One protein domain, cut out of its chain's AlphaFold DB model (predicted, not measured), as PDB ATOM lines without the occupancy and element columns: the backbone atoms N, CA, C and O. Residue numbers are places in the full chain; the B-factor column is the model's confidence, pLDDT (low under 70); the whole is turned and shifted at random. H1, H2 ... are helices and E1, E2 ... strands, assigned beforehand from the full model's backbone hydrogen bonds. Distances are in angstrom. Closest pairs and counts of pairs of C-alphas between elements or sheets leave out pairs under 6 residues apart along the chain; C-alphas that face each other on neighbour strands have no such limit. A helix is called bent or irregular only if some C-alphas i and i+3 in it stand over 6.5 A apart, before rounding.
ATOM      1  N   LYS A   9      82.399 145.938 190.287       85.88
ATOM      2  CA  LYS A   9      81.723 146.670 191.381       85.88
ATOM      3  C   LYS A   9      82.733 147.248 192.367       85.88
ATOM      4  O   LYS A   9      83.736 146.590 192.640       85.88
ATOM      5  N   LEU A  10      82.461 148.429 192.932       89.38
ATOM      6  CA  LEU A  10      83.264 149.001 194.018       89.38
ATOM      7  C   LEU A  10      82.931 148.284 195.334       89.38
ATOM      8  O   LEU A  10      81.791 148.306 195.794       89.38
ATOM      9  N   CYS A  11      83.923 147.601 195.905       88.56
ATOM     10  CA  CYS A  11      83.733 146.620 196.982       88.56
ATOM     11  C   CYS A  11      84.296 147.069 198.331       88.56
ATOM     12  O   CYS A  11      83.925 146.537 199.376       88.56
ATOM     13  N   GLY A  12      85.194 148.047 198.306       91.38
ATOM     14  CA  GLY A  12      85.706 148.712 199.488       91.38
ATOM     15  C   GLY A  12      86.868 149.631 199.145       91.38
ATOM     16  O   GLY A  12      87.260 149.742 197.987       91.38
ATOM     17  N   TYR A  13      87.431 150.265 200.165       91.69
ATOM     18  CA  TYR A  13      88.532 151.210 200.049       91.69
ATOM     19  C   TYR A  13      89.604 150.967 201.121       91.69
ATOM     20  O   TYR A  13      89.376 150.300 202.140       91.69
ATOM     21  N   LEU A  14      90.792 151.517 200.879       91.44
ATOM     22  CA  LEU A  14      91.968 151.486 201.750       91.44
ATOM     23  C   LEU A  14      92.585 152.889 201.809       91.44
ATOM     24  O   LEU A  14      92.692 153.553 200.785       91.44
ATOM     25  N   ARG A  15      93.064 153.326 202.977       90.12
ATOM     26  CA  ARG A  15      93.885 154.541 203.115       90.12
ATOM     27  C   ARG A  15      95.342 154.116 203.278       90.12
ATOM     28  O   ARG A  15      95.762 153.754 204.373       90.12
ATOM     29  N   ALA A  16      96.091 154.080 202.182       88.56
ATOM     30  CA  ALA A  16      97.454 153.557 202.149       88.56
ATOM     31  C   ALA A  16      98.512 154.663 202.258       88.56
ATOM     32  O   ALA A  16      98.286 155.793 201.828       88.56
ATOM     33  N   VAL A  17      99.690 154.312 202.785       86.94
ATOM     34  CA  VAL A  17     100.900 155.144 202.698       86.94
ATOM     35  C   VAL A  17     101.848 154.547 201.664       86.94
ATOM     36  O   VAL A  17     102.171 153.357 201.704       86.94
ATOM     37  N   VAL A  18     102.310 155.385 200.741       86.25
ATOM     38  CA  VAL A  18     103.261 155.040 199.679       86.25
ATOM     39  C   VAL A  18     104.442 156.009 199.701       86.25
ATOM     40  O   VAL A  18     104.303 157.161 200.110       86.25
ATOM     41  N   SER A  19     105.620 155.547 199.292       85.81
ATOM     42  CA  SER A  19     106.806 156.390 199.127       85.81
ATOM     43  C   SER A  19     106.825 157.039 197.744       85.81
ATOM     44  O   SER A  19     106.386 156.451 196.755       85.81
ATOM     45  N   ILE A  20     107.375 158.247 197.677       81.88
ATOM     46  CA  ILE A  20     107.711 158.943 196.432       81.88
ATOM     47  C   ILE A  20     109.241 158.875 196.262       81.88
ATOM     48  O   ILE A  20     109.957 159.181 197.221       81.88
ATOM     49  N   PRO A  21     109.778 158.453 195.099       76.31
ATOM     50  CA  PRO A  21     111.218 158.448 194.846       76.31
ATOM     51  C   PRO A  21     111.837 159.853 194.903       76.31
ATOM     52  O   PRO A  21     111.218 160.835 194.504       76.31
ATOM     53  N   GLY A  22     113.092 159.943 195.356       63.34
ATOM     54  CA  GLY A  22     113.756 161.220 195.664       63.34
ATOM     55  C   GLY A  22     113.862 162.230 194.509       63.34
ATOM     56  O   GLY A  22     113.953 163.423 194.773       63.34
ATOM     57  N   GLY A  23     113.811 161.781 193.249       61.78
ATOM     58  CA  GLY A  23     113.828 162.670 192.079       61.78
ATOM     59  C   GLY A  23     112.544 163.489 191.891       61.78
ATOM     60  O   GLY A  23     112.596 164.588 191.350       61.78
ATOM     61  N   ASP A  24     111.410 162.998 192.395       60.75
ATOM     62  CA  ASP A  24     110.090 163.573 192.111       60.75
ATOM     63  C   ASP A  24     109.593 164.528 193.211       60.75
ATOM     64  O   ASP A  24     108.512 165.103 193.095       60.75
ATOM     65  N   VAL A  25     110.345 164.712 194.303       64.69
ATOM     66  CA  VAL A  25     109.850 165.336 195.549       64.69
ATOM     67  C   VAL A  25     109.332 166.768 195.350       64.69
ATOM     68  O   VAL A  25     108.297 167.126 195.915       64.69
ATOM     69  N   ALA A  26     109.998 167.575 194.519       62.97
ATOM     70  CA  ALA A  26     109.559 168.939 194.203       62.97
ATOM     71  C   ALA A  26     108.287 168.969 193.329       62.97
ATOM     72  O   ALA A  26     107.407 169.809 193.529       62.97
ATOM     73  N   ALA A  27     108.151 168.017 192.401       63.75
ATOM     74  CA  ALA A  27     106.945 167.861 191.592       63.75
ATOM     75  C   ALA A  27     105.774 167.331 192.439       63.75
ATOM     76  O   ALA A  27     104.652 167.809 192.304       63.75
ATOM     77  N   ALA A  28     106.041 166.411 193.370       64.06
ATOM     78  CA  ALA A  28     105.047 165.827 194.266       64.06
ATOM     79  C   ALA A  28     104.433 166.852 195.230       64.06
ATOM     80  O   ALA A  28     103.235 166.796 195.497       64.06
ATOM     81  N   ALA A  29     105.227 167.816 195.706       66.44
ATOM     82  CA  ALA A  29     104.736 168.941 196.503       66.44
ATOM     83  C   ALA A  29     103.842 169.918 195.704       66.44
ATOM     84  O   ALA A  29     103.121 170.706 196.308       66.44
ATOM     85  N   SER A  30     103.873 169.852 194.368       67.62
ATOM     86  CA  SER A  30     103.044 170.661 193.463       67.62
ATOM     87  C   SER A  30     101.767 169.943 192.989       67.62
ATOM     88  O   SER A  30     101.019 170.504 192.188       67.62
ATOM     89  N   ILE A  31     101.497 168.709 193.438       74.69
ATOM     90  CA  ILE A  31     100.264 167.990 193.079       74.69
ATOM     91  C   ILE A  31      99.118 168.459 193.980       74.69
ATOM     92  O   ILE A  31      99.202 168.380 195.205       74.69
ATOM     93  N   LEU A  32      98.017 168.890 193.362       76.62
ATOM     94  CA  LEU A  32      96.780 169.236 194.062       76.62
ATOM     95  C   LEU A  32      96.205 168.019 194.817       76.62
ATOM     96  O   LEU A  32      96.145 166.924 194.242       76.62
ATOM     97  N   PRO A  33      95.716 168.188 196.059       79.50
ATOM     98  CA  PRO A  33      94.911 167.170 196.724       79.50
ATOM     99  C   PRO A  33      93.711 166.733 195.875       79.50
ATOM    100  O   PRO A  33      93.236 167.471 195.014       79.50
ATOM    101  N   LEU A  34      93.237 165.511 196.115       82.19
ATOM    102  CA  LEU A  34      92.195 164.822 195.345       82.19
ATOM    103  C   LEU A  34      92.558 164.527 193.873       82.19
ATOM    104  O   LEU A  34      91.705 164.085 193.103       82.19
ATOM    105  N   SER A  35      93.828 164.679 193.476       83.56
ATOM    106  CA  SER A  35      94.298 164.264 192.146       83.56
ATOM    107  C   SER A  35      94.161 162.745 191.936       83.56
ATOM    108  O   SER A  35      94.562 161.968 192.813       83.56
ATOM    109  N   PRO A  36      93.656 162.287 190.772       86.06
ATOM    110  CA  PRO A  36      93.561 160.867 190.462       86.06
ATOM    111  C   PRO A  36      94.948 160.259 190.238       86.06
ATOM    112  O   PRO A  36      95.832 160.849 189.612       86.06
ATOM    113  N   CYS A  37      95.137 159.039 190.727       85.50
ATOM    114  CA  CYS A  37      96.390 158.306 190.645       85.50
ATOM    115  C   CYS A  37      96.177 156.800 190.447       85.50
ATOM    116  O   CYS A  37      95.093 156.243 190.611       85.50
ATOM    117  N   THR A  38      97.259 156.132 190.072       84.88
ATOM    118  CA  THR A  38      97.349 154.675 189.963       84.88
ATOM    119  C   THR A  38      98.176 154.129 191.121       84.88
ATOM    120  O   THR A  38      98.917 154.866 191.772       84.88
ATOM    121  N   LEU A  39      98.168 152.808 191.323       78.81
ATOM    122  CA  LEU A  39      99.061 152.151 192.287       78.81
ATOM    123  C   LEU A  39     100.560 152.423 192.059       78.81
ATOM    124  O   LEU A  39     101.348 152.071 192.937       78.81
ATOM    125  N   SER A  40     100.960 152.976 190.908       79.25
ATOM    126  CA  SER A  40     102.349 153.178 190.465       79.25
ATOM    127  C   SER A  40     102.746 154.630 190.168       79.25
ATOM    128  O   SER A  40     103.942 154.895 190.110       79.25
ATOM    129  N   ALA A  41     101.799 155.552 189.969       80.06
ATOM    130  CA  ALA A  41     102.083 156.952 189.633       80.06
ATOM    131  C   ALA A  41     100.877 157.880 189.872       80.06
ATOM    132  O   ALA A  41      99.731 157.459 189.693       80.06
ATOM    133  N   CYS A  42     101.144 159.147 190.198       77.25
ATOM    134  CA  CYS A  42     100.182 160.250 190.253       77.25
ATOM    135  C   CYS A  42     100.639 161.362 189.296       77.25
ATOM    136  O   CYS A  42     101.638 162.035 189.553       77.25
ATOM    137  N   GLY A  43      99.943 161.541 188.170       78.25
ATOM    138  CA  GLY A  43     100.439 162.389 187.082       78.25
ATOM    139  C   GLY A  43     101.808 161.905 186.585       78.25
ATOM    140  O   GLY A  43     101.950 160.743 186.210       78.25
ATOM    141  N   ALA A  44     102.811 162.786 186.613       69.12
ATOM    142  CA  ALA A  44     104.197 162.457 186.264       69.12
ATOM    143  C   ALA A  44     105.009 161.821 187.415       69.12
ATOM    144  O   ALA A  44     106.080 161.280 187.161       69.12
ATOM    145  N   VAL A  45     104.525 161.882 188.661       77.44
ATOM    146  CA  VAL A  45     105.265 161.438 189.854       77.44
ATOM    147  C   VAL A  45     105.095 159.940 190.077       77.44
ATOM    148  O   VAL A  45     103.970 159.440 190.156       77.44
ATOM    149  N   ALA A  46     106.203 159.223 190.238       80.00
ATOM    150  CA  ALA A  46     106.205 157.806 190.556       80.00
ATOM    151  C   ALA A  46     105.788 157.549 192.014       80.00
ATOM    152  O   ALA A  46     106.184 158.248 192.946       80.00
ATOM    153  N   LEU A  47     105.021 156.479 192.226       80.31
ATOM    154  CA  LEU A  47     104.651 155.976 193.548       80.31
ATOM    155  C   LEU A  47     105.265 154.590 193.753       80.31
ATOM    156  O   LEU A  47     105.177 153.711 192.889       80.31
ATOM    157  N   ALA A  48     105.845 154.355 194.925       79.94
ATOM    158  CA  ALA A  48     106.423 153.082 195.342       79.94
ATOM    159  C   ALA A  48     105.748 152.567 196.630       79.94
ATOM    160  O   ALA A  48     105.260 153.357 197.437       79.94
ATOM    161  N   PRO A  49     105.691 151.245 196.873       79.38
ATOM    162  CA  PRO A  49     105.354 150.743 198.197       79.38
ATOM    163  C   PRO A  49     106.455 151.182 199.168       79.38
ATOM    164  O   PRO A  49     107.632 151.170 198.796       79.38
ATOM    165  N   LEU A  50     106.091 151.525 200.407       75.88
ATOM    166  CA  LEU A  50     107.085 151.766 201.454       75.88
ATOM    167  C   LEU A  50     108.050 150.564 201.563       75.88
ATOM    168  O   LEU A  50     107.587 149.419 201.506       75.88
ATOM    169  N   PRO A  51     109.370 150.800 201.691       65.81
ATOM    170  CA  PRO A  51     110.335 149.726 201.895       65.81
ATOM    171  C   PRO A  51     110.115 149.068 203.263       65.81
ATOM    172  O   PRO A  51     109.844 149.757 204.243       65.81
ATOM    173  N   ASP A  52     110.262 147.742 203.331       58.59
ATOM    174  CA  ASP A  52     110.071 146.964 204.562       58.59
ATOM    175  C   ASP A  52     111.152 147.342 205.601       58.59
ATOM    176  O   ASP A  52     112.277 146.838 205.548       58.59
ATOM    177  N   ASP A  53     110.829 148.240 206.538       50.56
ATOM    178  CA  ASP A  53     111.827 148.994 207.310       50.56
ATOM    179  C   ASP A  53     112.829 148.090 208.062       50.56
ATOM    180  O   ASP A  53     112.477 147.083 208.692       50.56
ATOM    181  N   VAL A  54     114.118 148.417 207.955       42.03
ATOM    182  CA  VAL A  54     115.233 147.548 208.384       42.03
ATOM    183  C   VAL A  54     115.665 147.855 209.825       42.03
ATOM    184  O   VAL A  54     116.310 147.030 210.472       42.03
ATOM    185  N   PRO A  66     104.267 140.804 203.508       65.19
ATOM    186  CA  PRO A  66     104.569 141.978 202.693       65.19
ATOM    187  C   PRO A  66     103.443 143.016 202.799       65.19
ATOM    188  O   PRO A  66     102.265 142.653 202.760       65.19
ATOM    189  N   GLY A  67     103.806 144.302 202.879       78.75
ATOM    190  CA  GLY A  67     102.847 145.402 203.029       78.75
ATOM    191  C   GLY A  67     101.732 145.402 201.971       78.75
ATOM    192  O   GLY A  67     101.941 145.034 200.811       78.75
ATOM    193  N   VAL A  68     100.531 145.841 202.359       84.56
ATOM    194  CA  VAL A  68      99.269 145.585 201.634       84.56
ATOM    195  C   VAL A  68      99.292 146.116 200.201       84.56
ATOM    196  O   VAL A  68      98.834 145.434 199.288       84.56
ATOM    197  N   VAL A  69      99.909 147.279 199.970       85.06
ATOM    198  CA  VAL A  69     100.079 147.875 198.630       85.06
ATOM    199  C   VAL A  69     100.838 146.941 197.671       85.06
ATOM    200  O   VAL A  69     100.523 146.881 196.482       85.06
ATOM    201  N   ARG A  70     101.815 146.169 198.169       85.56
ATOM    202  CA  ARG A  70     102.597 145.214 197.367       85.56
ATOM    203  C   ARG A  70     101.751 144.006 196.962       85.56
ATOM    204  O   ARG A  70     101.779 143.622 195.796       85.56
ATOM    205  N   LEU A  71     100.953 143.464 197.887       86.69
ATOM    206  CA  LEU A  71      99.983 142.398 197.599       86.69
ATOM    207  C   LEU A  71      98.902 142.867 196.617       86.69
ATOM    208  O   LEU A  71      98.563 142.151 195.676       86.69
ATOM    209  N   LEU A  72      98.408 144.093 196.792       87.81
ATOM    210  CA  LEU A  72      97.402 144.704 195.930       87.81
ATOM    211  C   LEU A  72      97.918 144.887 194.491       87.81
ATOM    212  O   LEU A  72      97.223 144.517 193.546       87.81
ATOM    213  N   ARG A  73      99.173 145.329 194.308       87.81
ATOM    214  CA  ARG A  73      99.842 145.334 192.990       87.81
ATOM    215  C   ARG A  73      99.911 143.936 192.363       87.81
ATOM    216  O   ARG A  73      99.672 143.810 191.166       87.81
ATOM    217  N   THR A  74     100.190 142.883 193.139       86.69
ATOM    218  CA  THR A  74     100.174 141.495 192.635       86.69
ATOM    219  C   THR A  74      98.774 141.050 192.197       86.69
ATOM    220  O   THR A  74      98.643 140.394 191.165       86.69
ATOM    221  N   LEU A  75      97.719 141.431 192.926       86.88
ATOM    222  CA  LEU A  75      96.336 141.128 192.540       86.88
ATOM    223  C   LEU A  75      95.924 141.848 191.247       86.88
ATOM    224  O   LEU A  75      95.323 141.215 190.381       86.88
ATOM    225  N   VAL A  76      96.293 143.123 191.083       87.94
ATOM    226  CA  VAL A  76      96.036 143.887 189.849       87.94
ATOM    227  C   VAL A  76      96.821 143.311 188.665       87.94
ATOM    228  O   VAL A  76      96.244 143.084 187.603       87.94
ATOM    229  N   ALA A  77      98.103 142.972 188.845       86.75
ATOM    230  CA  ALA A  77      98.912 142.331 187.801       86.75
ATOM    231  C   ALA A  77      98.330 140.978 187.341       86.75
ATOM    232  O   ALA A  77      98.330 140.673 186.149       86.75
ATOM    233  N   ASN A  78      97.760 140.202 188.269       84.69
ATOM    234  CA  ASN A  78      97.061 138.947 187.978       84.69
ATOM    235  C   ASN A  78      95.602 139.132 187.503       84.69
ATOM    236  O   ASN A  78      94.903 138.135 187.320       84.69
ATOM    237  N   ARG A  79      95.140 140.377 187.292       83.38
ATOM    238  CA  ARG A  79      93.760 140.747 186.904       83.38
ATOM    239  C   ARG A  79      92.677 140.209 187.853       83.38
ATOM    240  O   ARG A  79      91.552 139.942 187.442       83.38
ATOM    241  N   CYS A  80      93.024 140.034 189.127       83.88
ATOM    242  CA  CYS A  80      92.126 139.543 190.174       83.88
ATOM    243  C   CYS A  80      91.225 140.643 190.758       83.88
ATOM    244  O   CYS A  80      90.114 140.358 191.193       83.88
ATOM    245  N   VAL A  81      91.726 141.880 190.799       87.75
ATOM    246  CA  VAL A  81      91.011 143.093 191.225       87.75
ATOM    247  C   VAL A  81      91.434 144.247 190.320       87.75
ATOM    248  O   VAL A  81      92.513 144.199 189.724       87.75
ATOM    249  N   GLU A  82      90.624 145.293 190.259       88.62
ATOM    250  CA  GLU A  82      91.005 146.590 189.698       88.62
ATOM    251  C   GLU A  82      91.085 147.617 190.835       88.62
ATOM    252  O   GLU A  82      90.407 147.471 191.853       88.62
ATOM    253  N   VAL A  83      91.949 148.626 190.702       90.62
ATOM    254  CA  VAL A  83      92.167 149.633 191.751       90.62
ATOM    255  C   VAL A  83      92.330 151.008 191.136       90.62
ATOM    256  O   VAL A  83      93.138 151.185 190.225       90.62
ATOM    257  N   GLU A  84      91.612 151.974 191.693       90.88
ATOM    258  CA  GLU A  84      91.736 153.393 191.361       90.88
ATOM    259  C   GLU A  84      92.198 154.143 192.610       90.88
ATOM    260  O   GLU A  84      91.885 153.744 193.733       90.88
ATOM    261  N   GLY A  85      93.026 155.168 192.428       90.06
ATOM    262  CA  GLY A  85      93.622 155.913 193.526       90.06
ATOM    263  C   GLY A  85      93.252 157.389 193.489       90.06
ATOM    264  O   GLY A  85      93.198 157.994 192.422       90.06
ATOM    265  N   THR A  86      93.119 157.988 194.665       89.88
ATOM    266  CA  THR A  86      92.975 159.433 194.857       89.88
ATOM    267  C   THR A  86      94.029 159.890 195.859       89.88
ATOM    268  O   THR A  86      94.081 159.397 196.990       89.88
ATOM    269  N   LEU A  87      94.905 160.808 195.449       87.75
ATOM    270  CA  LEU A  87      95.928 161.373 196.324       87.75
ATOM    271  C   LEU A  87      95.259 162.285 197.358       87.75
ATOM    272  O   LEU A  87      94.677 163.300 196.992       87.75
ATOM    273  N   LEU A  88      95.359 161.946 198.642       85.31
ATOM    274  CA  LEU A  88      94.789 162.761 199.716       85.31
ATOM    275  C   LEU A  88      95.779 163.842 200.164       85.31
ATOM    276  O   LEU A  88      95.437 165.017 200.196       85.31
ATOM    277  N   ARG A  89      97.023 163.462 200.488       85.00
ATOM    278  CA  ARG A  89      98.036 164.391 201.019       85.00
ATOM    279  C   ARG A  89      99.457 163.890 200.760       85.00
ATOM    280  O   ARG A  89      99.703 162.685 200.821       85.00
ATOM    281  N   VAL A  90     100.399 164.803 200.535       84.38
ATOM    282  CA  VAL A  90     101.847 164.523 200.508       84.38
ATOM    283  C   VAL A  90     102.485 165.104 201.768       84.38
ATOM    284  O   VAL A  90     102.187 166.230 202.153       84.38
ATOM    285  N   VAL A  91     103.363 164.336 202.415       82.56
ATOM    286  CA  VAL A  91     104.132 164.755 203.593       82.56
ATOM    287  C   VAL A  91     105.615 164.534 203.308       82.56
ATOM    288  O   VAL A  91     106.037 163.425 202.971       82.56
ATOM    289  N   THR A  92     106.419 165.586 203.444       81.69
ATOM    290  CA  THR A  92     107.875 165.551 203.245       81.69
ATOM    291  C   THR A  92     108.605 165.662 204.581       81.69
ATOM    292  O   THR A  92     108.131 166.295 205.523       81.69
ATOM    293  N   ARG A  93     109.776 165.028 204.692       77.12
ATOM    294  CA  ARG A  93     110.624 165.105 205.884       77.12
ATOM    295  C   ARG A  93     112.097 165.127 205.498       77.12
ATOM    296  O   ARG A  93     112.607 164.198 204.877       77.12
ATOM    297  N   ARG A  94     112.798 166.177 205.931       69.00
ATOM    298  CA  ARG A  94     114.268 166.234 205.907       69.00
ATOM    299  C   ARG A  94     114.826 165.260 206.948       69.00
ATOM    300  O   ARG A  94     114.319 165.211 208.073       69.00
ATOM    301  N   ARG A  95     115.858 164.492 206.597       58.53
ATOM    302  CA  ARG A  95     116.562 163.623 207.551       58.53
ATOM    303  C   ARG A  95     117.496 164.455 208.440       58.53
ATOM    304  O   ARG A  95     118.383 165.112 207.906       58.53
ATOM    305  N   PRO A  96     117.352 164.423 209.778       45.97
ATOM    306  CA  PRO A  96     118.351 165.010 210.662       45.97
ATOM    307  C   PRO A  96     119.571 164.077 210.738       45.97
ATOM    308  O   PRO A  96     119.443 162.944 211.204       45.97
ATOM    309  N   GLY A  97     120.739 164.543 210.286       52.22
ATOM    310  CA  GLY A  97     122.015 163.820 210.418       52.22
ATOM    311  C   GLY A  97     122.895 163.783 209.164       52.22
ATOM    312  O   GLY A  97     124.073 163.463 209.275       52.22
ATOM    313  N   ALA A 105     118.914 164.208 201.863       56.28
ATOM    314  CA  ALA A 105     117.879 163.372 201.261       56.28
ATOM    315  C   ALA A 105     116.491 163.638 201.880       56.28
ATOM    316  O   ALA A 105     116.176 163.189 202.989       56.28
ATOM    317  N   VAL A 106     115.634 164.357 201.146       69.06
ATOM    318  CA  VAL A 106     114.236 164.598 201.530       69.06
ATOM    319  C   VAL A 106     113.414 163.342 201.250       69.06
ATOM    320  O   VAL A 106     113.210 162.964 200.099       69.06
ATOM    321  N   GLU A 107     112.909 162.698 202.301       78.75
ATOM    322  CA  GLU A 107     111.982 161.577 202.155       78.75
ATOM    323  C   GLU A 107     110.556 162.120 201.996       78.75
ATOM    324  O   GLU A 107     110.119 162.968 202.777       78.75
ATOM    325  N   ALA A 108     109.822 161.634 200.996       82.12
ATOM    326  CA  ALA A 108     108.442 162.027 200.733       82.12
ATOM    327  C   ALA A 108     107.513 160.809 200.777       82.12
ATOM    328  O   ALA A 108     107.798 159.758 200.192       82.12
ATOM    329  N   ARG A 109     106.391 160.952 201.485       86.44
ATOM    330  CA  ARG A 109     105.345 159.932 201.610       86.44
ATOM    331  C   ARG A 109     104.007 160.528 201.196       86.44
ATOM    332  O   ARG A 109     103.646 161.612 201.647       86.44
ATOM    333  N   ALA A 110     103.270 159.814 200.357       85.06
ATOM    334  CA  ALA A 110     101.909 160.163 199.978       85.06
ATOM    335  C   ALA A 110     100.903 159.276 200.718       85.06
ATOM    336  O   ALA A 110     101.103 158.069 200.871       85.06
ATOM    337  N   VAL A 111      99.807 159.891 201.154       87.75
ATOM    338  CA  VAL A 111      98.608 159.220 201.648       87.75
ATOM    339  C   VAL A 111      97.623 159.138 200.489       87.75
ATOM    340  O   VAL A 111      97.226 160.163 199.937       87.75
ATOM    341  N   VAL A 112      97.242 157.919 200.116       89.38
ATOM    342  CA  VAL A 112      96.394 157.640 198.953       89.38
ATOM    343  C   VAL A 112      95.163 156.857 199.398       89.38
ATOM    344  O   VAL A 112      95.279 155.829 200.069       89.38
ATOM    345  N   LEU A 113      93.983 157.335 199.008       91.44
ATOM    346  CA  LEU A 113      92.752 156.555 199.036       91.44
ATOM    347  C   LEU A 113      92.782 155.595 197.845       91.44
ATOM    348  O   LEU A 113      92.933 156.040 196.714       91.44
ATOM    349  N   LEU A 114      92.681 154.294 198.093       91.88
ATOM    350  CA  LEU A 114      92.679 153.248 197.073       91.88
ATOM    351  C   LEU A 114      91.323 152.544 197.084       91.88
ATOM    352  O   LEU A 114      91.013 151.814 198.027       91.88
ATOM    353  N   ASP A 115      90.549 152.756 196.030       91.81
ATOM    354  CA  ASP A 115      89.243 152.147 195.803       91.81
ATOM    355  C   ASP A 115      89.414 150.798 195.093       91.81
ATOM    356  O   ASP A 115      90.050 150.705 194.042       91.81
ATOM    357  N   VAL A 116      88.882 149.730 195.694       92.06
ATOM    358  CA  VAL A 116      89.107 148.337 195.289       92.06
ATOM    359  C   VAL A 116      87.857 147.772 194.618       92.06
ATOM    360  O   VAL A 116      86.817 147.559 195.250       92.06
ATOM    361  N   TYR A 117      87.988 147.474 193.328       90.75
ATOM    362  CA  TYR A 117      86.928 146.937 192.486       90.75
ATOM    363  C   TYR A 117      87.103 145.433 192.247       90.75
ATOM    364  O   TYR A 117      88.197 144.961 191.924       90.75
ATOM    365  N   ILE A 118      86.007 144.675 192.342       89.50
ATOM    366  CA  ILE A 118      85.978 143.238 192.030       89.50
ATOM    367  C   ILE A 118      85.258 143.022 190.681       89.50
ATOM    368  O   ILE A 118      84.100 143.441 190.543       89.50
ATOM    369  N   PRO A 119      85.892 142.363 189.688       86.44
ATOM    370  CA  PRO A 119      85.267 142.036 188.404       86.44
ATOM    371  C   PRO A 119      84.041 141.123 188.540       86.44
ATOM    372  O   PRO A 119      84.026 140.216 189.374       86.44
ATOM    373  N   VAL A 120      83.039 141.288 187.669       81.81
ATOM    374  CA  VAL A 120      81.763 140.537 187.738       81.81
ATOM    375  C   VAL A 120      81.941 139.006 187.617       81.81
ATOM    376  O   VAL A 120      81.161 138.246 188.186       81.81
ATOM    377  N   ALA A 121      83.031 138.528 187.011       78.12
ATOM    378  CA  ALA A 121      83.354 137.097 186.944       78.12
ATOM    379  C   ALA A 121      83.682 136.445 188.310       78.12
ATOM    380  O   ALA A 121      83.470 135.243 188.483       78.12
ATOM    381  N   ALA A 122      84.195 137.199 189.292       77.38
ATOM    382  CA  ALA A 122      84.594 136.630 190.588       77.38
ATOM    383  C   ALA A 122      83.390 136.150 191.421       77.38
ATOM    384  O   ALA A 122      83.486 135.186 192.184       77.38
ATOM    385  N   TRP A 123      82.238 136.788 191.221       75.94
ATOM    386  CA  TRP A 123      80.965 136.463 191.862       75.94
ATOM    387  C   TRP A 123      80.333 135.195 191.270       75.94
ATOM    388  O   TRP A 123      79.681 134.443 191.984       75.94
ATOM    389  N   SER A 124      80.598 134.897 189.993       71.69
ATOM    390  CA  SER A 124      80.161 133.674 189.303       71.69
ATOM    391  C   SER A 124      81.195 132.536 189.378       71.69
ATOM    392  O   SER A 124      81.365 131.777 188.425       71.69
ATOM    393  N   GLY A 125      81.931 132.434 190.491       69.06
ATOM    394  CA  GLY A 125      82.832 131.313 190.795       69.06
ATOM    395  C   GLY A 125      84.302 131.455 190.367       69.06
ATOM    396  O   GLY A 125      85.119 130.617 190.753       69.06
ATOM    397  N   TRP A 126      84.706 132.509 189.642       71.56
ATOM    398  CA  TRP A 126      86.120 132.728 189.280       71.56
ATOM    399  C   TRP A 126      86.930 133.324 190.451       71.56
ATOM    400  O   TRP A 126      87.320 134.488 190.449       71.56
ATOM    401  N   GLN A 127      87.166 132.541 191.506       75.25
ATOM    402  CA  GLN A 127      87.650 133.084 192.783       75.25
ATOM    403  C   GLN A 127      89.169 132.953 192.985       75.25
ATOM    404  O   GLN A 127      89.699 131.904 193.380       75.25
ATOM    405  N   PHE A 128      89.852 134.073 192.709       80.06
ATOM    406  CA  PHE A 128      91.273 134.367 192.961       80.06
ATOM    407  C   PHE A 128      92.264 133.232 192.619       80.06
ATOM    408  O   PHE A 128      93.176 132.962 193.408       80.06
ATOM    409  N   PRO A 129      92.152 132.561 191.453       69.75
ATOM    410  CA  PRO A 129      92.736 131.231 191.216       69.75
ATOM    411  C   PRO A 129      94.267 131.139 191.332       69.75
ATOM    412  O   PRO A 129      94.795 130.043 191.494       69.75
ATOM    413  N   ARG A 130      94.993 132.264 191.265       72.00
ATOM    414  CA  ARG A 130      96.460 132.332 191.418       72.00
ATOM    415  C   ARG A 130      96.928 133.198 192.596       72.00
ATOM    416  O   ARG A 130      98.116 133.486 192.704       72.00
ATOM    417  N   SER A 131      96.025 133.693 193.450       81.81
ATOM    418  CA  SER A 131      96.377 134.694 194.478       81.81
ATOM    419  C   SER A 131      95.467 134.715 195.718       81.81
ATOM    420  O   SER A 131      95.379 135.746 196.378       81.81
ATOM    421  N   ARG A 132      94.812 133.595 196.069       84.19
ATOM    422  CA  ARG A 132      93.897 133.505 197.232       84.19
ATOM    423  C   ARG A 132      94.483 134.073 198.528       84.19
ATOM    424  O   ARG A 132      93.860 134.921 199.150       84.19
ATOM    425  N   SER A 133      95.706 133.695 198.897       84.00
ATOM    426  CA  SER A 133      96.372 134.198 200.111       84.00
ATOM    427  C   SER A 133      96.626 135.713 200.092       84.00
ATOM    428  O   SER A 133      96.468 136.372 201.116       84.00
ATOM    429  N   ALA A 134      96.968 136.282 198.932       85.56
ATOM    430  CA  ALA A 134      97.137 137.726 198.770       85.56
ATOM    431  C   ALA A 134      95.793 138.470 198.850       85.56
ATOM    432  O   ALA A 134      95.715 139.515 199.490       85.56
ATOM    433  N   ALA A 135      94.733 137.916 198.254       87.00
ATOM    434  CA  ALA A 135      93.383 138.467 198.334       87.00
ATOM    435  C   ALA A 135      92.854 138.439 199.778       87.00
ATOM    436  O   ALA A 135      92.418 139.470 200.281       87.00
ATOM    437  N   ALA A 136      92.982 137.306 200.474       87.00
ATOM    438  CA  ALA A 136      92.596 137.150 201.877       87.00
ATOM    439  C   ALA A 136      93.275 138.198 202.780       87.00
ATOM    440  O   ALA A 136      92.604 138.895 203.541       87.00
ATOM    441  N   ALA A 137      94.594 138.369 202.633       87.00
ATOM    442  CA  ALA A 137      95.363 139.367 203.372       87.00
ATOM    443  C   ALA A 137      94.954 140.816 203.039       87.00
ATOM    444  O   ALA A 137      94.864 141.645 203.942       87.00
ATOM    445  N   VAL A 138      94.658 141.130 201.773       88.44
ATOM    446  CA  VAL A 138      94.176 142.461 201.362       88.44
ATOM    447  C   VAL A 138      92.782 142.749 201.934       88.44
ATOM    448  O   VAL A 138      92.607 143.760 202.611       88.44
ATOM    449  N   PHE A 139      91.799 141.864 201.731       88.69
ATOM    450  CA  PHE A 139      90.418 142.091 202.184       88.69
ATOM    451  C   PHE A 139      90.279 142.148 203.710       88.69
ATOM    452  O   PHE A 139      89.385 142.833 204.215       88.69
ATOM    453  N   LYS A 140      91.207 141.545 204.465       85.94
ATOM    454  CA  LYS A 140      91.305 141.756 205.918       85.94
ATOM    455  C   LYS A 140      91.334 143.250 206.278       85.94
ATOM    456  O   LYS A 140      90.569 143.681 207.136       85.94
ATOM    457  N   HIS A 141      92.091 144.046 205.523       87.75
ATOM    458  CA  HIS A 141      92.300 145.476 205.771       87.75
ATOM    459  C   HIS A 141      91.331 146.417 205.026       87.75
ATOM    460  O   HIS A 141      91.185 147.570 205.430       87.75
ATOM    461  N   VAL A 142      90.655 145.955 203.966       89.62
ATOM    462  CA  VAL A 142      89.674 146.752 203.191       89.62
ATOM    463  C   VAL A 142      88.465 147.150 204.057       89.62
ATOM    464  O   VAL A 142      87.980 146.344 204.853       89.62
ATOM    465  N   ARG A 143      87.938 148.368 203.875       89.81
ATOM    466  CA  ARG A 143      86.691 148.861 204.497       89.81
ATOM    467  C   ARG A 143      85.589 149.103 203.469       89.81
ATOM    468  O   ARG A 143      85.883 149.452 202.337       89.81
ATOM    469  N   CYS A 144      84.328 149.029 203.893       89.81
ATOM    470  CA  CYS A 144      83.148 149.403 203.096       89.81
ATOM    471  C   CYS A 144      82.215 150.387 203.838       89.81
ATOM    472  O   CYS A 144      81.000 150.366 203.662       89.81
ATOM    473  N   ASN A 145      82.764 151.235 204.717       90.00
ATOM    474  CA  ASN A 145      82.007 152.329 205.334       90.00
ATOM    475  C   ASN A 145      81.940 153.515 204.356       90.00
ATOM    476  O   ASN A 145      82.828 154.366 204.330       90.00
ATOM    477  N   TRP A 146      80.903 153.537 203.520       90.25
ATOM    478  CA  TRP A 146      80.774 154.510 202.434       90.25
ATOM    479  C   TRP A 146      80.624 155.956 202.912       90.25
ATOM    480  O   TRP A 146      81.104 156.862 202.238       90.25
ATOM    481  N   ASP A 147      80.051 156.192 204.089       88.06
ATOM    482  CA  ASP A 147      79.910 157.548 204.629       88.06
ATOM    483  C   ASP A 147      81.246 158.080 205.167       88.06
ATOM    484  O   ASP A 147      81.599 159.233 204.925       88.06
ATOM    485  N   ALA A 148      82.063 157.213 205.776       86.75
ATOM    486  CA  ALA A 148      83.446 157.543 206.117       86.75
ATOM    487  C   ALA A 148      84.353 157.707 204.880       86.75
ATOM    488  O   ALA A 148      85.357 158.409 204.968       86.75
ATOM    489  N   ARG A 149      84.022 157.095 203.729       89.88
ATOM    490  CA  ARG A 149      84.702 157.363 202.446       89.88
ATOM    491  C   ARG A 149      84.328 158.738 201.890       89.88
ATOM    492  O   ARG A 149      85.233 159.488 201.543       89.88
ATOM    493  N   LYS A 150      83.034 159.085 201.847       88.38
ATOM    494  CA  LYS A 150      82.556 160.412 201.403       88.38
ATOM    495  C   LYS A 150      83.200 161.527 202.224       88.38
ATOM    496  O   LYS A 150      83.856 162.386 201.656       88.38
ATOM    497  N   ALA A 151      83.187 161.404 203.553       87.88
ATOM    498  CA  ALA A 151      83.837 162.362 204.447       87.88
ATOM    499  C   ALA A 151      85.348 162.562 204.181       87.88
ATOM    500  O   ALA A 151      85.866 163.627 204.487       87.88
ATOM    501  N   LEU A 152      86.065 161.582 203.611       86.62
ATOM    502  CA  LEU A 152      87.474 161.736 203.205       86.62
ATOM    503  C   LEU A 152      87.648 162.390 201.822       86.62
ATOM    504  O   LEU A 152      88.746 162.854 201.522       86.62
ATOM    505  N   LEU A 153      86.611 162.404 200.982       86.25
ATOM    506  CA  LEU A 153      86.593 163.053 199.665       86.25
ATOM    507  C   LEU A 153      86.057 164.492 199.744       86.25
ATOM    508  O   LEU A 153      86.562 165.362 199.046       86.25
ATOM    509  N   ASP A 154      85.091 164.738 200.630       85.25
ATOM    510  CA  ASP A 154      84.482 166.051 200.887       85.25
ATOM    511  C   ASP A 154      85.353 166.952 201.800       85.25
ATOM    512  O   ASP A 154      85.019 168.113 202.038       85.25
ATOM    513  N   PHE A 155      86.456 166.424 202.349       82.81
ATOM    514  CA  PHE A 155      87.348 167.130 203.277       82.81
ATOM    515  C   PHE A 155      88.380 168.017 202.559       82.81
ATOM    516  O   PHE A 155      89.018 167.599 201.592       82.81
ATOM    517  N   ASP A 156      88.614 169.221 203.092       80.75
ATOM    518  CA  ASP A 156      89.644 170.138 202.597       80.75
ATOM    519  C   ASP A 156      91.054 169.734 203.066       80.75
ATOM    520  O   ASP A 156      91.577 170.203 204.080       80.75
ATOM    521  N   TRP A 157      91.699 168.884 202.272       79.25
ATOM    522  CA  TRP A 157      93.091 168.458 202.446       79.25
ATOM    523  C   TRP A 157      94.146 169.554 202.195       79.25
ATOM    524  O   TRP A 157      95.328 169.305 202.440       79.25
ATOM    525  N   ALA A 158      93.765 170.742 201.704       70.44
ATOM    526  CA  ALA A 158      94.669 171.893 201.611       70.44
ATOM    527  C   ALA A 158      94.712 172.710 202.919       70.44
ATOM    528  O   ALA A 158      95.688 173.428 203.173       70.44
ATOM    529  N   SER A 159      93.693 172.568 203.777       72.25
ATOM    530  CA  SER A 159      93.675 173.159 205.117       72.25
ATOM    531  C   SER A 159      94.886 172.718 205.954       72.25
ATOM    532  O   SER A 159      95.483 171.663 205.736       72.25
ATOM    533  N   HIS A 160      95.297 173.549 206.913       58.06
ATOM    534  CA  HIS A 160      96.454 173.255 207.770       58.06
ATOM    535  C   HIS A 160      96.080 172.473 209.047       58.06
ATOM    536  O   HIS A 160      96.961 171.877 209.665       58.06
ATOM    537  N   ASP A 161      94.794 172.406 209.410       56.75
ATOM    538  CA  ASP A 161      94.284 171.742 210.622       56.75
ATOM    539  C   ASP A 161      93.698 170.349 210.294       56.75
ATOM    540  O   ASP A 161      92.490 170.134 210.189       56.75
ATOM    541  N   ASN A 162      94.593 169.390 210.026       61.47
ATOM    542  CA  ASN A 162      94.252 168.086 209.443       61.47
ATOM    543  C   ASN A 162      93.803 167.043 210.484       61.47
ATOM    544  O   ASN A 162      94.497 166.052 210.724       61.47
ATOM    545  N   THR A 163      92.598 167.207 211.034       59.91
ATOM    546  CA  THR A 163      91.981 166.286 212.020       59.91
ATOM    547  C   THR A 163      91.961 164.806 211.606       59.91
ATOM    548  O   THR A 163      91.959 163.921 212.461       59.91
ATOM    549  N   HIS A 164      91.975 164.507 210.302       59.06
ATOM    550  CA  HIS A 164      92.004 163.139 209.785       59.06
ATOM    551  C   HIS A 164      93.407 162.503 209.731       59.06
ATOM    552  O   HIS A 164      93.497 161.279 209.592       59.06
ATOM    553  N   CYS A 165      94.507 163.270 209.763       61.81
ATOM    554  CA  CYS A 165      95.838 162.755 209.413       61.81
ATOM    555  C   CYS A 165      97.016 163.546 210.016       61.81
ATOM    556  O   CYS A 165      97.653 164.341 209.320       61.81
ATOM    557  N   ASP A 166      97.381 163.231 211.264       66.94
ATOM    558  CA  ASP A 166      98.661 163.648 211.850       66.94
ATOM    559  C   ASP A 166      99.840 163.214 210.967       66.94
ATOM    560  O   ASP A 166      99.977 162.025 210.659       66.94
ATOM    561  N   ASP A 167     100.784 164.112 210.683       70.19
ATOM    562  CA  ASP A 167     102.062 163.770 210.037       70.19
ATOM    563  C   ASP A 167     102.768 162.624 210.780       70.19
ATOM    564  O   ASP A 167     103.296 161.688 210.178       70.19
ATOM    565  N   GLN A 168     102.714 162.649 212.116       70.69
ATOM    566  CA  GLN A 168     103.291 161.618 212.974       70.69
ATOM    567  C   GLN A 168     102.675 160.226 212.735       70.69
ATOM    568  O   GLN A 168     103.380 159.232 212.907       70.69
ATOM    569  N   SER A 169     101.415 160.135 212.287       72.69
ATOM    570  CA  SER A 169     100.772 158.866 211.909       72.69
ATOM    571  C   SER A 169     101.291 158.320 210.572       72.69
ATOM    572  O   SER A 169     101.533 157.120 210.455       72.69
ATOM    573  N   VAL A 170     101.575 159.194 209.596       78.12
ATOM    574  CA  VAL A 170     102.148 158.826 208.285       78.12
ATOM    575  C   VAL A 170     103.576 158.289 208.439       78.12
ATOM    576  O   VAL A 170     103.961 157.304 207.801       78.12
ATOM    577  N   TRP A 171     104.363 158.892 209.336       77.38
ATOM    578  CA  TRP A 171     105.726 158.438 209.643       77.38
ATOM    579  C   TRP A 171     105.775 157.208 210.566       77.38
ATOM    580  O   TRP A 171     106.750 156.462 210.495       77.38
ATOM    581  N   ARG A 172     104.745 156.963 211.393       73.69
ATOM    582  CA  ARG A 172     104.621 155.785 212.285       73.69
ATOM    583  C   ARG A 172     103.633 154.718 211.786       73.69
ATOM    584  O   ARG A 172     103.158 153.909 212.583       73.69
ATOM    585  N   CYS A 173     103.292 154.708 210.498       71.56
ATOM    586  CA  CYS A 173     102.386 153.700 209.950       71.56
ATOM    587  C   CYS A 173     102.948 152.283 210.175       71.56
ATOM    588  O   CYS A 173     104.135 152.045 209.968       71.56
ATOM    589  N   THR A 174     102.091 151.344 210.586       72.75
ATOM    590  CA  THR A 174     102.476 149.939 210.812       72.75
ATOM    591  C   THR A 174     102.852 149.229 209.507       72.75
ATOM    592  O   THR A 174     102.424 149.657 208.433       72.75
ATOM    593  N   ASP A 175     103.570 148.106 209.608       76.31
ATOM    594  CA  ASP A 175     104.110 147.262 208.519       76.31
ATOM    595  C   ASP A 175     103.097 146.867 207.417       76.31
ATOM    596  O   ASP A 175     103.477 146.461 206.320       76.31
ATOM    597  N   CYS A 176     101.787 146.979 207.669       78.25
ATOM    598  CA  CYS A 176     100.766 146.775 206.635       78.25
ATOM    599  C   CYS A 176     100.669 147.939 205.626       78.25
ATOM    600  O   CYS A 176     100.126 147.760 204.537       78.25
ATOM    601  N   HIS A 177     101.210 149.112 205.966       83.06
ATOM    602  CA  HIS A 177     101.168 150.361 205.196       83.06
ATOM    603  C   HIS A 177      99.746 150.916 204.952       83.06
ATOM    604  O   HIS A 177      99.521 151.663 203.999       83.06
ATOM    605  N   VAL A 178      98.791 150.574 205.829       83.94
ATOM    606  CA  VAL A 178      97.400 151.066 205.825       83.94
ATOM    607  C   VAL A 178      97.128 151.855 207.110       83.94
ATOM    608  O   VAL A 178      97.277 151.328 208.215       83.94
ATOM    609  N   LEU A 179      96.708 153.112 206.967       81.50
ATOM    610  CA  LEU A 179      96.307 153.976 208.078       81.50
ATOM    611  C   LEU A 179      94.933 153.563 208.622       81.50
ATOM    612  O   LEU A 179      94.099 153.003 207.911       81.50
ATOM    613  N   ASP A 180      94.720 153.816 209.914       74.50
ATOM    614  CA  ASP A 180      93.515 153.455 210.677       74.50
ATOM    615  C   ASP A 180      93.165 151.950 210.706       74.50
ATOM    616  O   ASP A 180      92.075 151.590 211.164       74.50
ATOM    617  N   CYS A 181      94.066 151.080 210.233       77.94
ATOM    618  CA  CYS A 181      93.891 149.631 210.115       77.94
ATOM    619  C   CYS A 181      93.427 148.984 211.430       77.94
ATOM    620  O   CYS A 181      94.139 149.013 212.431       77.94
ATOM    621  N   GLU A 182      92.240 148.372 211.425       73.19
ATOM    622  CA  GLU A 182      91.606 147.833 212.637       73.19
ATOM    623  C   GLU A 182      92.340 146.623 213.222       73.19
ATOM    624  O   GLU A 182      92.478 146.541 214.440       73.19
ATOM    625  N   ASP A 183      92.909 145.758 212.377       70.56
ATOM    626  CA  ASP A 183      93.738 144.619 212.801       70.56
ATOM    627  C   ASP A 183      94.998 145.030 213.569       70.56
ATOM    628  O   ASP A 183      95.540 144.248 214.349       70.56
ATOM    629  N   HIS A 184      95.496 146.239 213.293       69.38
ATOM    630  CA  HIS A 184      96.768 146.756 213.790       69.38
ATOM    631  C   HIS A 184      96.588 148.025 214.633       69.38
ATOM    632  O   HIS A 184      97.559 148.738 214.895       69.38
ATOM    633  N   LYS A 185      95.364 148.284 215.123       60.72
ATOM    634  CA  LYS A 185      95.133 149.232 216.215       60.72
ATOM    635  C   LYS A 185      95.838 148.706 217.460       60.72
ATOM    636  O   LYS A 185      95.293 147.892 218.203       60.72
TER     637      LYS A 185
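This is residues 9 to 54, 66 to 97 and 105 to 185 of the 655 residues of the protein "F-box protein" of Zea mays (UniProt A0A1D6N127). A long, twisted ribbon of three strands runs through the middle, with E3 between E1 and E2 and short helices and long loops set around it. H1 and H3 lie toward opposite ends of the ribbon, H2 and H4 pack on each other beside it, and H6 is over E3. The printed part has 159 residues, of mixed class, with six named helices and three named strands in the order E1 H1 H2 E2 E3 H3 H4 H5 H6; the sheet, E1 E3 E2, is antiparallel. It is compact, with a radius of gyration of the C-alphas of 15.7 A, and spans 52 by 35 by 33 A.

Start at inner strand E3, residues 106 to 119: N 14 and O 114 are 2.9 A apart toward E1, residues 9 to 20, and N 109 and O 91 are 2.9 A apart toward E2, residues 82 to 94. Two layers, helices on one face of a sheet, are made with H1, residues 22 to 28, across E3 at 69 degrees on the local plane, and H2, residues 68 to 77, over none of the strands. H4, residues 132 to 141, only grazes the sheet and touches H2 at a steep tilt of 46 degrees, opposite ways, closest at the C-alphas of Leu 71 and Ala 134, 5.6 A. H5, residues 146 to 153, is on the sheet at a height of 9.7 A, and H6, residues 167 to 171, at 8.6 A. H3, residues 120 to 123, is not on the sheet and is too short for an O i to N i+4 pair. Such pairs are within hydrogen-bond range throughout H2 and H6, in 5 of 6 in H4, 3 of 4 in H5 and 1 of 3 in H1, which has 2 of 4 O i to N i+3 pairs.

Find C-alpha 9 at (81.723, 146.670, 191.381); E1 runs 29.2 A from there and bends by 70 degrees at residue 12. E2, 34.5 A, bends by 62 degrees at residue 88, and E3, 39.0 A, ends at C-alpha 119, (85.267, 142.036, 188.404). H1 is irregular, with C-alphas 23 and 26 7.9 A apart.

Look for cuts between residues 54 and 66, C-alphas 13.3 A apart, and 97 and 105, 10.1 A apart. The link from H5 to H6 is long. Mean pLDDT of the printed part is 78.9, and among the residues under 70 are 22 to 30 and 160 to 166.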